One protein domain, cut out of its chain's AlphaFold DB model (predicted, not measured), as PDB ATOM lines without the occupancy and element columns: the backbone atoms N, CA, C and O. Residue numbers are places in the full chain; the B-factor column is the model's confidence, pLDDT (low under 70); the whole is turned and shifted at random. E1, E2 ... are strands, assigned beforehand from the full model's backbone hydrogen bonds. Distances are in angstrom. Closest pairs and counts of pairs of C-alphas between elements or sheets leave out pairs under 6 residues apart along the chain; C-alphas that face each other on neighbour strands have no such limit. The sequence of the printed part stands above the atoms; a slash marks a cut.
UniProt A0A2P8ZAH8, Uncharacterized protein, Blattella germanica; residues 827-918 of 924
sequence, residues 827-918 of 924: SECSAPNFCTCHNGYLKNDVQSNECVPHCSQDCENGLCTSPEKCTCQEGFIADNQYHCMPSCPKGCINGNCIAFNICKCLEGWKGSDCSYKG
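This is residues 827 to 918 of the 924 residues of an uncharacterized protein of Blattella germanica (UniProt A0A2P8ZAH8). What does the model look like? It is a long, thin rod in which five small two-stranded hairpins, E1 with E2, E3 with E4, E5 with E6, E7 with E8 and E9 with E10, follow one another along the length, with residues 906 to 918, a stretch with no named element, beyond E9 and E10. What is it made of? The printed part has 92 residues, no named helix and ten named strands, E1 to E10 in chain order, in five antiparallel sheets of two; the class is all strand, though 39 of the 92 residues are in named strands. How spread out is it? It is extended, with a radius of gyration of the C-alphas of 20.6 A and spans of 73 by 18 by 16 A.

Which hairpin holds the strand nearest to the mean of the C-alphas? E5, residues 862 to 866, and E6, residues 869 to 872, form an antiparallel hairpin at 145 degrees, with N 863 and O 871 2.8 A apart, within hydrogen-bond range. The centre of E6 is 4.7 A from that mean. What follows toward the last printed residue? E7, residues 876 to 878, and E8, residues 884 to 886, form a hairpin with N 877 and O 885 at 2.8 A; the closest C-alphas of E6 and E8 are those of Cys 872 and Cys 884, 5.6 A apart. E9, residues 895 to 899, and E10, residues 902 to 905, form another, with N 904 and O 896 at 2.8 A; the closest C-alphas of E8 and E9 are those of Pro 886 and Ala 899, at 5.1 A. What comes before E5? E3, residues 841 to 843, and E4, residues 851 to 853, form a hairpin with N 842 and O 852 at 2.9 A; the closest C-alphas of E4 and E5 are those of Pro 853 and Ser 866, at 5.0 A. E1, residues 827 to 831, and E2, residues 834 to 837, form one with N 828 and O 836 at 2.8 A; the closest C-alphas of E2 and E4 are those of Cys 837 and Cys 851, at 5.7 A. Which strands stay apart? E1 and E10 are apart, for instance, and E3 and E5 are only just apart, at 8.4 A.

Where do the strands begin and end? C-alpha 827, where E1 begins, is at (207.442, 169.896, 167.720), and C-alpha 905, where E10 ends, is at (213.898, 175.077, 217.002). How long are the longest strands? From first to last C-alpha, E1 measures 11.8 A and E5 and E9 12.0 A each.

How far does it reach? The two C-alphas farthest apart, those of Pro 832 and Gly 918, are 73.0 A apart. Is it unbroken? The printed part has no cut, and no link between named strands is long. Where is confidence low? The mean pLDDT of the printed part is 73.6, and 18 residues are under 70, among them residues 845 to 849 and 880 to 882.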
ATOM      1  N   SER A 827     208.603 170.037 168.607       74.12
ATOM      2  CA  SER A 827     207.442 169.896 167.720       74.12
ATOM      3  C   SER A 827     207.852 169.400 166.327       74.12
ATOM      4  O   SER A 827     208.996 169.581 165.909       74.12
ATOM      5  N   GLU A 828     206.933 168.770 165.592       78.81
ATOM      6  CA  GLU A 828     207.129 168.340 164.200       78.81
ATOM      7  C   GLU A 828     206.309 169.178 163.207       78.81
ATOM      8  O   GLU A 828     205.203 169.622 163.510       78.81
ATOM      9  N   CYS A 829     206.857 169.418 162.012       78.06
ATOM     10  CA  CYS A 829     206.200 170.211 160.968       78.06
ATOM     11  C   CYS A 829     205.189 169.334 160.217       78.06
ATOM     12  O   CYS A 829     205.566 168.533 159.361       78.06
ATOM     13  N   SER A 830     203.907 169.473 160.549       71.38
ATOM     14  CA  SER A 830     202.824 168.655 159.989       71.38
ATOM     15  C   SER A 830     202.177 169.288 158.748       71.38
ATOM     16  O   SER A 830     201.617 168.578 157.914       71.38
ATOM     17  N   ALA A 831     202.305 170.609 158.567       64.12
ATOM     18  CA  ALA A 831     201.897 171.346 157.366       64.12
ATOM     19  C   ALA A 831     202.785 172.597 157.164       64.12
ATOM     20  O   ALA A 831     203.520 172.971 158.081       64.12
ATOM     21  N   PRO A 832     202.779 173.266 155.989       71.62
ATOM     22  CA  PRO A 832     203.673 174.398 155.737       71.62
ATOM     23  C   PRO A 832     203.485 175.523 156.769       71.62
ATOM     24  O   PRO A 832     202.436 176.159 156.822       71.62
ATOM     25  N   ASN A 833     204.526 175.793 157.562       67.88
ATOM     26  CA  ASN A 833     204.530 176.720 158.709       67.88
ATOM     27  C   ASN A 833     203.602 176.354 159.884       67.88
ATOM     28  O   ASN A 833     203.234 177.238 160.654       67.88
ATOM     29  N   PHE A 834     203.248 175.080 160.053       76.62
ATOM     30  CA  PHE A 834     202.448 174.611 161.181       76.62
ATOM     31  C   PHE A 834     203.172 173.476 161.918       76.62
ATOM     32  O   PHE A 834     203.441 172.421 161.340       76.62
ATOM     33  N   CYS A 835     203.501 173.717 163.190       79.00
ATOM     34  CA  CYS A 835     204.196 172.773 164.062       79.00
ATOM     35  C   CYS A 835     203.200 172.112 165.033       79.00
ATOM     36  O   CYS A 835     202.399 172.803 165.667       79.00
ATOM     37  N   THR A 836     203.277 170.791 165.179       78.94
ATOM     38  CA  THR A 836     202.512 170.003 166.155       78.94
ATOM     39  C   THR A 836     203.444 169.547 167.279       78.94
ATOM     40  O   THR A 836     204.502 168.982 167.003       78.94
ATOM     41  N   CYS A 837     203.087 169.805 168.540       79.81
ATOM     42  CA  CYS A 837     203.919 169.451 169.695       79.81
ATOM     43  C   CYS A 837     204.066 167.938 169.871       79.81
ATOM     44  O   CYS A 837     203.133 167.180 169.607       79.81
ATOM     45  N   HIS A 838     205.244 167.509 170.328       78.12
ATOM     46  CA  HIS A 838     205.486 166.116 170.698       78.12
ATOM     47  C   HIS A 838     204.754 165.802 172.013       78.12
ATOM     48  O   HIS A 838     204.495 166.697 172.818       78.12
ATOM     49  N   ASN A 839     204.414 164.532 172.250       76.00
ATOM     50  CA  ASN A 839     203.687 164.120 173.458       76.00
ATOM     51  C   ASN A 839     204.412 164.556 174.750       76.00
ATOM     52  O   ASN A 839     205.618 164.356 174.878       76.00
ATOM     53  N   GLY A 840     203.672 165.127 175.710       67.56
ATOM     54  CA  GLY A 840     204.212 165.669 176.972       67.56
ATOM     55  C   GLY A 840     204.644 167.143 176.913       67.56
ATOM     56  O   GLY A 840     205.045 167.699 177.933       67.56
ATOM     57  N   TYR A 841     204.534 167.788 175.747       77.19
ATOM     58  CA  TYR A 841     204.794 169.215 175.552       77.19
ATOM     59  C   TYR A 841     203.524 169.928 175.071       77.19
ATOM     60  O   TYR A 841     202.813 169.425 174.199       77.19
ATOM     61  N   LEU A 842     203.249 171.114 175.614       75.38
ATOM     62  CA  LEU A 842     202.124 171.957 175.203       75.38
ATOM     63  C   LEU A 842     202.607 173.155 174.386       75.38
ATOM     64  O   LEU A 842     203.753 173.592 174.496       75.38
ATOM     65  N   LYS A 843     201.724 173.668 173.528       70.81
ATOM     66  CA  LYS A 843     202.029 174.796 172.648       70.81
ATOM     67  C   LYS A 843     202.197 176.060 173.486       70.81
ATOM     68  O   LYS A 843     201.325 176.374 174.286       70.81
ATOM     69  N   ASN A 844     203.305 176.770 173.300       71.31
ATOM     70  CA  ASN A 844     203.524 178.042 173.972       71.31
ATOM     71  C   ASN A 844     202.580 179.106 173.379       71.31
ATOM     72  O   ASN A 844     202.592 179.341 172.168       71.31
ATOM     73  N   ASP A 845     201.778 179.763 174.218       62.19
ATOM     74  CA  ASP A 845     200.798 180.771 173.786       62.19
ATOM     75  C   ASP A 845     201.446 182.033 173.186       62.19
ATOM     76  O   ASP A 845     200.794 182.792 172.469       62.19
ATOM     77  N   VAL A 846     202.747 182.240 173.421       65.25
ATOM     78  CA  VAL A 846     203.500 183.409 172.935       65.25
ATOM     79  C   VAL A 846     204.248 183.121 171.622       65.25
ATOM     80  O   VAL A 846     204.447 184.029 170.815       65.25
ATOM     81  N   GLN A 847     204.646 181.868 171.366       62.19
ATOM     82  CA  GLN A 847     205.403 181.473 170.168       62.19
ATOM     83  C   GLN A 847     204.903 180.139 169.607       62.19
ATOM     84  O   GLN A 847     205.075 179.080 170.201       62.19
ATOM     85  N   SER A 848     204.300 180.172 168.413       60.50
ATOM     86  CA  SER A 848     203.573 179.012 167.872       60.50
ATOM     87  C   SER A 848     204.459 177.858 167.371       60.50
ATOM     88  O   SER A 848     203.932 176.785 167.074       60.50
ATOM     89  N   ASN A 849     205.775 178.073 167.267       68.31
ATOM     90  CA  ASN A 849     206.777 177.104 166.812       68.31
ATOM     91  C   ASN A 849     207.583 176.462 167.957       68.31
ATOM     92  O   ASN A 849     208.477 175.660 167.682       68.31
ATOM     93  N   GLU A 850     207.291 176.808 169.212       73.81
ATOM     94  CA  GLU A 850     207.968 176.269 170.389       73.81
ATOM     95  C   GLU A 850     206.955 175.607 171.326       73.81
ATOM     96  O   GLU A 850     205.918 176.178 171.666       73.81
ATOM     97  N   CYS A 851     207.255 174.374 171.730       79.62
ATOM     98  CA  CYS A 851     206.452 173.644 172.699       79.62
ATOM     99  C   CYS A 851     207.223 173.514 174.011       79.62
ATOM    100  O   CYS A 851     208.398 173.132 174.020       79.62
ATOM    101  N   VAL A 852     206.551 173.842 175.113       76.50
ATOM    102  CA  VAL A 852     207.116 173.835 176.464       76.50
ATOM    103  C   VAL A 852     206.721 172.550 177.196       76.50
ATOM    104  O   VAL A 852     205.618 172.038 176.978       76.50
ATOM    105  N   PRO A 853     207.621 171.974 178.010       73.88
ATOM    106  CA  PRO A 853     207.341 170.739 178.733       73.88
ATOM    107  C   PRO A 853     206.203 170.941 179.734       73.88
ATOM    108  O   PRO A 853     206.155 171.955 180.427       73.88
ATOM    109  N   HIS A 854     205.299 169.967 179.815       79.94
ATOM    110  CA  HIS A 854     204.182 169.975 180.753       79.94
ATOM    111  C   HIS A 854     204.418 168.964 181.882       79.94
ATOM    112  O   HIS A 854     204.823 167.828 181.630       79.94
ATOM    113  N   CYS A 855     204.148 169.370 183.121       75.94
ATOM    114  CA  CYS A 855     204.138 168.504 184.297       75.94
ATOM    115  C   CYS A 855     202.681 168.369 184.761       75.94
ATOM    116  O   CYS A 855     201.979 169.370 184.867       75.94
ATOM    117  N   SER A 856     202.201 167.149 185.013       72.94
ATOM    118  CA  SER A 856     200.795 166.906 185.386       72.94
ATOM    119  C   SER A 856     200.430 167.370 186.806       72.94
ATOM    120  O   SER A 856     199.265 167.282 187.193       72.94
ATOM    121  N   GLN A 857     201.415 167.820 187.588       71.88
ATOM    122  CA  GLN A 857     201.285 168.388 188.932       71.88
ATOM    123  C   GLN A 857     202.121 169.674 189.016       71.88
ATOM    124  O   GLN A 857     203.175 169.761 188.374       71.88
ATOM    125  N   ASP A 858     201.665 170.651 189.804       70.75
ATOM    126  CA  ASP A 858     202.362 171.930 189.984       70.75
ATOM    127  C   ASP A 858     203.696 171.731 190.730       70.75
ATOM    128  O   ASP A 858     203.741 171.157 191.817       70.75
ATOM    129  N   CYS A 859     204.799 172.209 190.141       75.38
ATOM    130  CA  CYS A 859     206.132 172.155 190.750       75.38
ATOM    131  C   CYS A 859     206.258 173.218 191.859       75.38
ATOM    132  O   CYS A 859     206.717 174.335 191.606       75.38
ATOM    133  N   GLU A 860     205.876 172.897 193.093       72.38
ATOM    134  CA  GLU A 860     205.993 173.838 194.211       72.38
ATOM    135  C   GLU A 860     207.471 174.183 194.495       72.38
ATOM    136  O   GLU A 860     208.292 173.306 194.768       72.38
ATOM    137  N   ASN A 861     207.817 175.477 194.419       71.69
ATOM    138  CA  ASN A 861     209.183 176.023 194.549       71.69
ATOM    139  C   ASN A 861     210.207 175.475 193.520       71.69
ATOM    140  O   ASN A 861     211.422 175.492 193.757       71.69
ATOM    141  N   GLY A 862     209.736 175.010 192.355       76.75
ATOM    142  CA  GLY A 862     210.556 174.480 191.260       76.75
ATOM    143  C   GLY A 862     210.060 174.888 189.866       76.75
ATOM    144  O   GLY A 862     209.013 175.504 189.709       76.75
ATOM    145  N   LEU A 863     210.833 174.559 188.828       78.62
ATOM    146  CA  LEU A 863     210.497 174.793 187.417       78.62
ATOM    147  C   LEU A 863     210.449 173.462 186.654       78.62
ATOM    148  O   LEU A 863     211.349 172.631 186.797       78.62
ATOM    149  N   CYS A 864     209.422 173.264 185.821       78.69
ATOM    150  CA  CYS A 864     209.291 172.082 184.962       78.69
ATOM    151  C   CYS A 864     210.260 172.210 183.771       78.69
ATOM    152  O   CYS A 864     210.077 173.045 182.886       78.69
ATOM    153  N   THR A 865     211.332 171.415 183.768       74.00
ATOM    154  CA  THR A 865     212.414 171.502 182.761       74.00
ATOM    155  C   THR A 865     212.316 170.432 181.670       74.00
ATOM    156  O   THR A 865     212.953 170.544 180.626       74.00
ATOM    157  N   SER A 866     211.519 169.389 181.897       69.56
ATOM    158  CA  SER A 866     211.162 168.336 180.935       69.56
ATOM    159  C   SER A 866     209.826 167.708 181.363       69.56
ATOM    160  O   SER A 866     209.467 167.879 182.529       69.56
ATOM    161  N   PRO A 867     209.093 166.990 180.488       76.00
ATOM    162  CA  PRO A 867     207.790 166.436 180.849       76.00
ATOM    163  C   PRO A 867     207.881 165.598 182.127       76.00
ATOM    164  O   PRO A 867     208.782 164.766 182.250       76.00
ATOM    165  N   GLU A 868     206.982 165.860 183.077       73.44
ATOM    166  CA  GLU A 868     206.920 165.198 184.394       73.44
ATOM    167  C   GLU A 868     208.165 165.333 185.299       73.44
ATOM    168  O   GLU A 868     208.351 164.535 186.217       73.44
ATOM    169  N   LYS A 869     209.043 166.326 185.082       74.94
ATOM    170  CA  LYS A 869     210.244 166.522 185.916       74.94
ATOM    171  C   LYS A 869     210.452 167.979 186.331       74.94
ATOM    172  O   LYS A 869     210.773 168.837 185.501       74.94
ATOM    173  N   CYS A 870     210.383 168.217 187.638       79.50
ATOM    174  CA  CYS A 870     210.646 169.508 188.265       79.50
ATOM    175  C   CYS A 870     212.112 169.634 188.716       79.50
ATOM    176  O   CYS A 870     212.698 168.692 189.251       79.50
ATOM    177  N   THR A 871     212.699 170.816 188.530       79.38
ATOM    178  CA  THR A 871     214.009 171.189 189.082       79.38
ATOM    179  C   THR A 871     213.818 172.310 190.102       79.38
ATOM    180  O   THR A 871     213.184 173.317 189.792       79.38
ATOM    181  N   CYS A 872     214.342 172.141 191.317       78.56
ATOM    182  CA  CYS A 872     214.147 173.098 192.410       78.56
ATOM    183  C   CYS A 872     214.899 174.413 192.189       78.56
ATOM    184  O   CYS A 872     216.007 174.419 191.650       78.56
ATOM    185  N   GLN A 873     214.291 175.521 192.615       75.25
ATOM    186  CA  GLN A 873     214.917 176.843 192.578       75.25
ATOM    187  C   GLN A 873     215.997 176.984 193.665       75.25
ATOM    188  O   GLN A 873     216.049 176.223 194.633       75.25
ATOM    189  N   GLU A 874     216.890 177.957 193.489       75.75
ATOM    190  CA  GLU A 874     218.053 178.161 194.356       75.75
ATOM    191  C   GLU A 874     217.635 178.365 195.829       75.75
ATOM    192  O   GLU A 874     216.771 179.183 196.136       75.75
ATOM    193  N   GLY A 875     218.223 177.588 196.748       67.06
ATOM    194  CA  GLY A 875     217.852 177.577 198.172       67.06
ATOM    195  C   GLY A 875     216.848 176.490 198.588       67.06
ATOM    196  O   GLY A 875     216.603 176.332 199.786       67.06
ATOM    197  N   PHE A 876     216.340 175.692 197.641       77.06
ATOM    198  CA  PHE A 876     215.467 174.535 197.873       77.06
ATOM    199  C   PHE A 876     216.105 173.246 197.327       77.06
ATOM    200  O   PHE A 876     216.831 173.266 196.336       77.06
ATOM    201  N   ILE A 877     215.845 172.113 197.975       73.69
ATOM    202  CA  ILE A 877     216.278 170.777 197.547       73.69
ATOM    203  C   ILE A 877     215.063 169.890 197.288       73.69
ATOM    204  O   ILE A 877     214.027 170.038 197.935       73.69
ATOM    205  N   ALA A 878     215.189 168.980 196.321       66.88
ATOM    206  CA  ALA A 878     214.103 168.085 195.943       66.88
ATOM    207  C   ALA A 878     213.787 167.128 197.097       66.88
ATOM    208  O   ALA A 878     214.644 166.352 197.518       66.88
ATOM    209  N   ASP A 879     212.556 167.207 197.584       72.06
ATOM    210  CA  ASP A 879     211.983 166.268 198.546       72.06
ATOM    211  C   ASP A 879     211.421 165.047 197.796       72.06
ATOM    212  O   ASP A 879     211.690 163.897 198.137       72.06
ATOM    213  N   ASN A 880     210.740 165.296 196.672       68.56
ATOM    214  CA  ASN A 880     210.354 164.281 195.690       68.56
ATOM    215  C   ASN A 880     210.330 164.876 194.262       68.56
ATOM    216  O   ASN A 880     210.794 165.991 194.041       68.56
ATOM    217  N   GLN A 881     209.817 164.135 193.270       65.06
ATOM    218  CA  GLN A 881     209.829 164.555 191.855       65.06
ATOM    219  C   GLN A 881     209.028 165.834 191.532       65.06
ATOM    220  O   GLN A 881     209.252 166.401 190.461       65.06
ATOM    221  N   TYR A 882     208.161 166.306 192.438       69.31
ATOM    222  CA  TYR A 882     207.317 167.494 192.234       69.31
ATOM    223  C   TYR A 882     207.366 168.512 193.388       69.31
ATOM    224  O   TYR A 882     206.797 169.591 193.263       69.31
ATOM    225  N   HIS A 883     208.060 168.203 194.491       71.88
ATOM    226  CA  HIS A 883     208.086 169.028 195.701       71.88
ATOM    227  C   HIS A 883     209.518 169.411 196.096       71.88
ATOM    228  O   HIS A 883     210.400 168.553 196.216       71.88
ATOM    229  N   CYS A 884     209.743 170.708 196.318       76.88
ATOM    230  CA  CYS A 884     211.037 171.279 196.681       76.88
ATOM    231  C   CYS A 884     210.972 171.914 198.079       76.88
ATOM    232  O   CYS A 884     210.274 172.906 198.292       76.88
ATOM    233  N   MET A 885     211.730 171.362 199.031       72.94
ATOM    234  CA  MET A 885     211.777 171.807 200.429       72.94
ATOM    235  C   MET A 885     212.982 172.741 200.678       72.94
ATOM    236  O   MET A 885     214.028 172.552 200.054       72.94
ATOM    237  N   PRO A 886     212.896 173.744 201.577       73.50
ATOM    238  CA  PRO A 886     214.014 174.643 201.866       73.50
ATOM    239  C   PRO A 886     215.283 173.910 202.328       73.50
ATOM    240  O   PRO A 886     215.226 172.986 203.138       73.50
ATOM    241  N   SER A 887     216.447 174.343 201.838       75.69
ATOM    242  CA  SER A 887     217.742 173.740 202.165       75.69
ATOM    243  C   SER A 887     218.416 174.432 203.354       75.69
ATOM    244  O   SER A 887     218.638 175.643 203.347       75.69
ATOM    245  N   CYS A 888     218.815 173.659 204.364       74.94
ATOM    246  CA  CYS A 888     219.661 174.117 205.469       74.94
ATOM    247  C   CYS A 888     220.984 173.332 205.451       74.94
ATOM    248  O   CYS A 888     221.122 172.361 206.194       74.94
ATOM    249  N   PRO A 889     221.971 173.713 204.615       67.62
ATOM    250  CA  PRO A 889     223.224 172.966 204.452       67.62
ATOM    251  C   PRO A 889     224.065 172.838 205.734       67.62
ATOM    252  O   PRO A 889     224.898 171.942 205.821       67.62
ATOM    253  N   LYS A 890     223.841 173.694 206.743       66.94
ATOM    254  CA  LYS A 890     224.476 173.585 208.070       66.94
ATOM    255  C   LYS A 890     223.770 172.616 209.036       66.94
ATOM    256  O   LYS A 890     224.329 172.323 210.085       66.94
ATOM    257  N   GLY A 891     222.592 172.101 208.672       70.12
ATOM    258  CA  GLY A 891     221.766 171.208 209.490       70.12
ATOM    259  C   GLY A 891     220.989 171.930 210.599       70.12
ATOM    260  O   GLY A 891     221.518 172.803 211.277       70.12
ATOM    261  N   CYS A 892     219.721 171.556 210.796       77.06
ATOM    262  CA  CYS A 892     218.923 171.943 211.962       77.06
ATOM    263  C   CYS A 892     218.845 170.725 212.883       77.06
ATOM    264  O   CYS A 892     218.085 169.804 212.601       77.06
ATOM    265  N   ILE A 893     219.663 170.668 213.936       79.56
ATOM    266  CA  ILE A 893     219.840 169.416 214.695       79.56
ATOM    267  C   ILE A 893     218.553 169.052 215.447       79.56
ATOM    268  O   ILE A 893     218.058 167.937 215.330       79.56
ATOM    269  N   ASN A 894     217.995 170.011 216.193       75.19
ATOM    270  CA  ASN A 894     216.765 169.851 216.978       75.19
ATOM    271  C   ASN A 894     215.691 170.859 216.532       75.19
ATOM    272  O   ASN A 894     215.149 171.626 217.334       75.19
ATOM    273  N   GLY A 895     215.424 170.911 215.227       76.75
ATOM    274  CA  GLY A 895     214.466 171.838 214.630       76.75
ATOM    275  C   GLY A 895     214.165 171.520 213.169       76.75
ATOM    276  O   GLY A 895     214.842 170.704 212.556       76.75
ATOM    277  N   ASN A 896     213.169 172.203 212.606       77.06
ATOM    278  CA  ASN A 896     212.792 172.056 211.198       77.06
ATOM    279  C   ASN A 896     213.325 173.231 210.372       77.06
ATOM    280  O   ASN A 896     213.264 174.382 210.816       77.06
ATOM    281  N   CYS A 897     213.818 172.950 209.165       78.00
ATOM    282  CA  CYS A 897     214.230 173.977 208.210       78.00
ATOM    283  C   CYS A 897     212.978 174.601 207.580       78.00
ATOM    284  O   CYS A 897     212.188 173.899 206.955       78.00
ATOM    285  N   ILE A 898     212.772 175.903 207.785       77.12
ATOM    286  CA  ILE A 898     211.572 176.614 207.303       77.12
ATOM    287  C   ILE A 898     211.875 177.590 206.160       77.12
ATOM    288  O   ILE A 898     210.964 178.007 205.455       77.12
ATOM    289  N   ALA A 899     213.146 177.946 205.967       70.25
ATOM    290  CA  ALA A 899     213.659 178.749 204.858       70.25
ATOM    291  C   ALA A 899     215.173 178.494 204.712       70.25
ATOM    292  O   ALA A 899     215.775 177.872 205.589       70.25
ATOM    293  N   PHE A 900     215.801 178.963 203.627       74.94
ATOM    294  CA  PHE A 900     217.225 178.712 203.368       74.94
ATOM    295  C   PHE A 900     218.110 179.148 204.550       74.94
ATOM    296  O   PHE A 900     218.152 180.327 204.896       74.94
ATOM    297  N   ASN A 901     218.816 178.190 205.167       71.38
ATOM    298  CA  ASN A 901     219.625 178.375 206.386       71.38
ATOM    299  C   ASN A 901     218.879 178.917 207.630       71.38
ATOM    300  O   ASN A 901     219.528 179.407 208.557       71.38
ATOM    301  N   ILE A 902     217.547 178.814 207.697       77.62
ATOM    302  CA  ILE A 902     216.751 179.245 208.857       77.62
ATOM    303  C   ILE A 902     216.058 178.039 209.494       77.62
ATOM    304  O   ILE A 902     215.148 177.433 208.918       77.62
ATOM    305  N   CYS A 903     216.458 177.737 210.727       79.25
ATOM    306  CA  CYS A 903     215.900 176.662 211.537       79.25
ATOM    307  C   CYS A 903     214.865 177.194 212.535       79.25
ATOM    308  O   CYS A 903     215.120 178.148 213.270       79.25
ATOM    309  N   LYS A 904     213.709 176.531 212.623       81.38
ATOM    310  CA  LYS A 904     212.759 176.697 213.727       81.38
ATOM    311  C   LYS A 904     213.026 175.618 214.774       81.38
ATOM    312  O   LYS A 904     212.775 174.441 214.516       81.38
ATOM    313  N   CYS A 905     213.530 176.014 215.940       80.00
ATOM    314  CA  CYS A 905     213.898 175.077 217.002       80.00
ATOM    315  C   CYS A 905     212.685 174.506 217.736       80.00
ATOM    316  O   CYS A 905     211.681 175.196 217.930       80.00
ATOM    317  N   LEU A 906     212.798 173.244 218.151       77.69
ATOM    318  CA  LEU A 906     211.831 172.592 219.030       77.69
ATOM    319  C   LEU A 906     211.902 173.193 220.443       77.69
ATOM    320  O   LEU A 906     212.930 173.734 220.856       77.69
ATOM    321  N   GLU A 907     210.796 173.118 221.181       74.25
ATOM    322  CA  GLU A 907     210.638 173.762 222.489       74.25
ATOM    323  C   GLU A 907     211.781 173.394 223.460       74.25
ATOM    324  O   GLU A 907     212.134 172.225 223.619       74.25
ATOM    325  N   GLY A 908     212.404 174.403 224.081       71.44
ATOM    326  CA  GLY A 908     213.579 174.239 224.952       71.44
ATOM    327  C   GLY A 908     214.950 174.333 224.256       71.44
ATOM    328  O   GLY A 908     215.965 174.397 224.955       71.44
ATOM    329  N   TRP A 909     215.004 174.416 222.922       77.94
ATOM    330  CA  TRP A 909     216.240 174.593 222.143       77.94
ATOM    331  C   TRP A 909     216.335 175.993 221.519       77.94
ATOM    332  O   TRP A 909     215.332 176.572 221.103       77.94
ATOM    333  N   LYS A 910     217.545 176.563 221.464       73.88
ATOM    334  CA  LYS A 910     217.836 177.902 220.918       73.88
ATOM    335  C   LYS A 910     219.139 177.891 220.100       73.88
ATOM    336  O   LYS A 910     219.966 176.997 220.257       73.88
ATOM    337  N   GLY A 911     219.329 178.898 219.244       72.75
ATOM    338  CA  GLY A 911     220.490 179.038 218.347       72.75
ATOM    339  C   GLY A 911     220.128 178.879 216.865       72.75
ATOM    340  O   GLY A 911     219.054 178.381 216.546       72.75
ATOM    341  N   SER A 912     221.010 179.312 215.958       71.00
ATOM    342  CA  SER A 912     220.752 179.319 214.505       71.00
ATOM    343  C   SER A 912     220.660 177.925 213.864       71.00
ATOM    344  O   SER A 912     220.070 177.791 212.801       71.00
ATOM    345  N   ASP A 913     221.217 176.900 214.508       74.56
ATOM    346  CA  ASP A 913     221.191 175.480 214.119       74.56
ATOM    347  C   ASP A 913     220.462 174.593 215.156       74.56
ATOM    348  O   ASP A 913     220.446 173.364 215.050       74.56
ATOM    349  N   CYS A 914     219.839 175.216 216.166       77.06
ATOM    350  CA  CYS A 914     219.146 174.555 217.277       77.06
ATOM    351  C   CYS A 914     220.026 173.607 218.113       77.06
ATOM    352  O   CYS A 914     219.542 172.604 218.645       77.06
ATOM    353  N   SER A 915     221.315 173.926 218.240       75.12
ATOM    354  CA  SER A 915     222.293 173.113 218.971       75.12
ATOM    355  C   SER A 915     222.304 173.323 220.495       75.12
ATOM    356  O   SER A 915     222.769 172.437 221.213       75.12
ATOM    357  N   TYR A 916     221.764 174.430 221.030       73.62
ATOM    358  CA  TYR A 916     221.848 174.753 222.465       73.62
ATOM    359  C   TYR A 916     220.528 174.505 223.208       73.62
ATOM    360  O   TYR A 916     219.474 174.993 222.802       73.62
ATOM    361  N   LYS A 917     220.582 173.804 224.347       68.94
ATOM    362  CA  LYS A 917     219.433 173.574 225.238       68.94
ATOM    363  C   LYS A 917     219.373 174.675 226.302       68.94
ATOM    364  O   LYS A 917     220.315 174.845 227.071       68.94
ATOM    365  N   GLY A 918     218.292 175.452 226.334       60.75
ATOM    366  CA  GLY A 918     218.140 176.561 227.280       60.75
ATOM    367  C   GLY A 918     217.846 176.058 228.695       60.75
ATOM    368  O   GLY A 918     216.783 175.491 228.929       60.75
TER     369      GLY A 918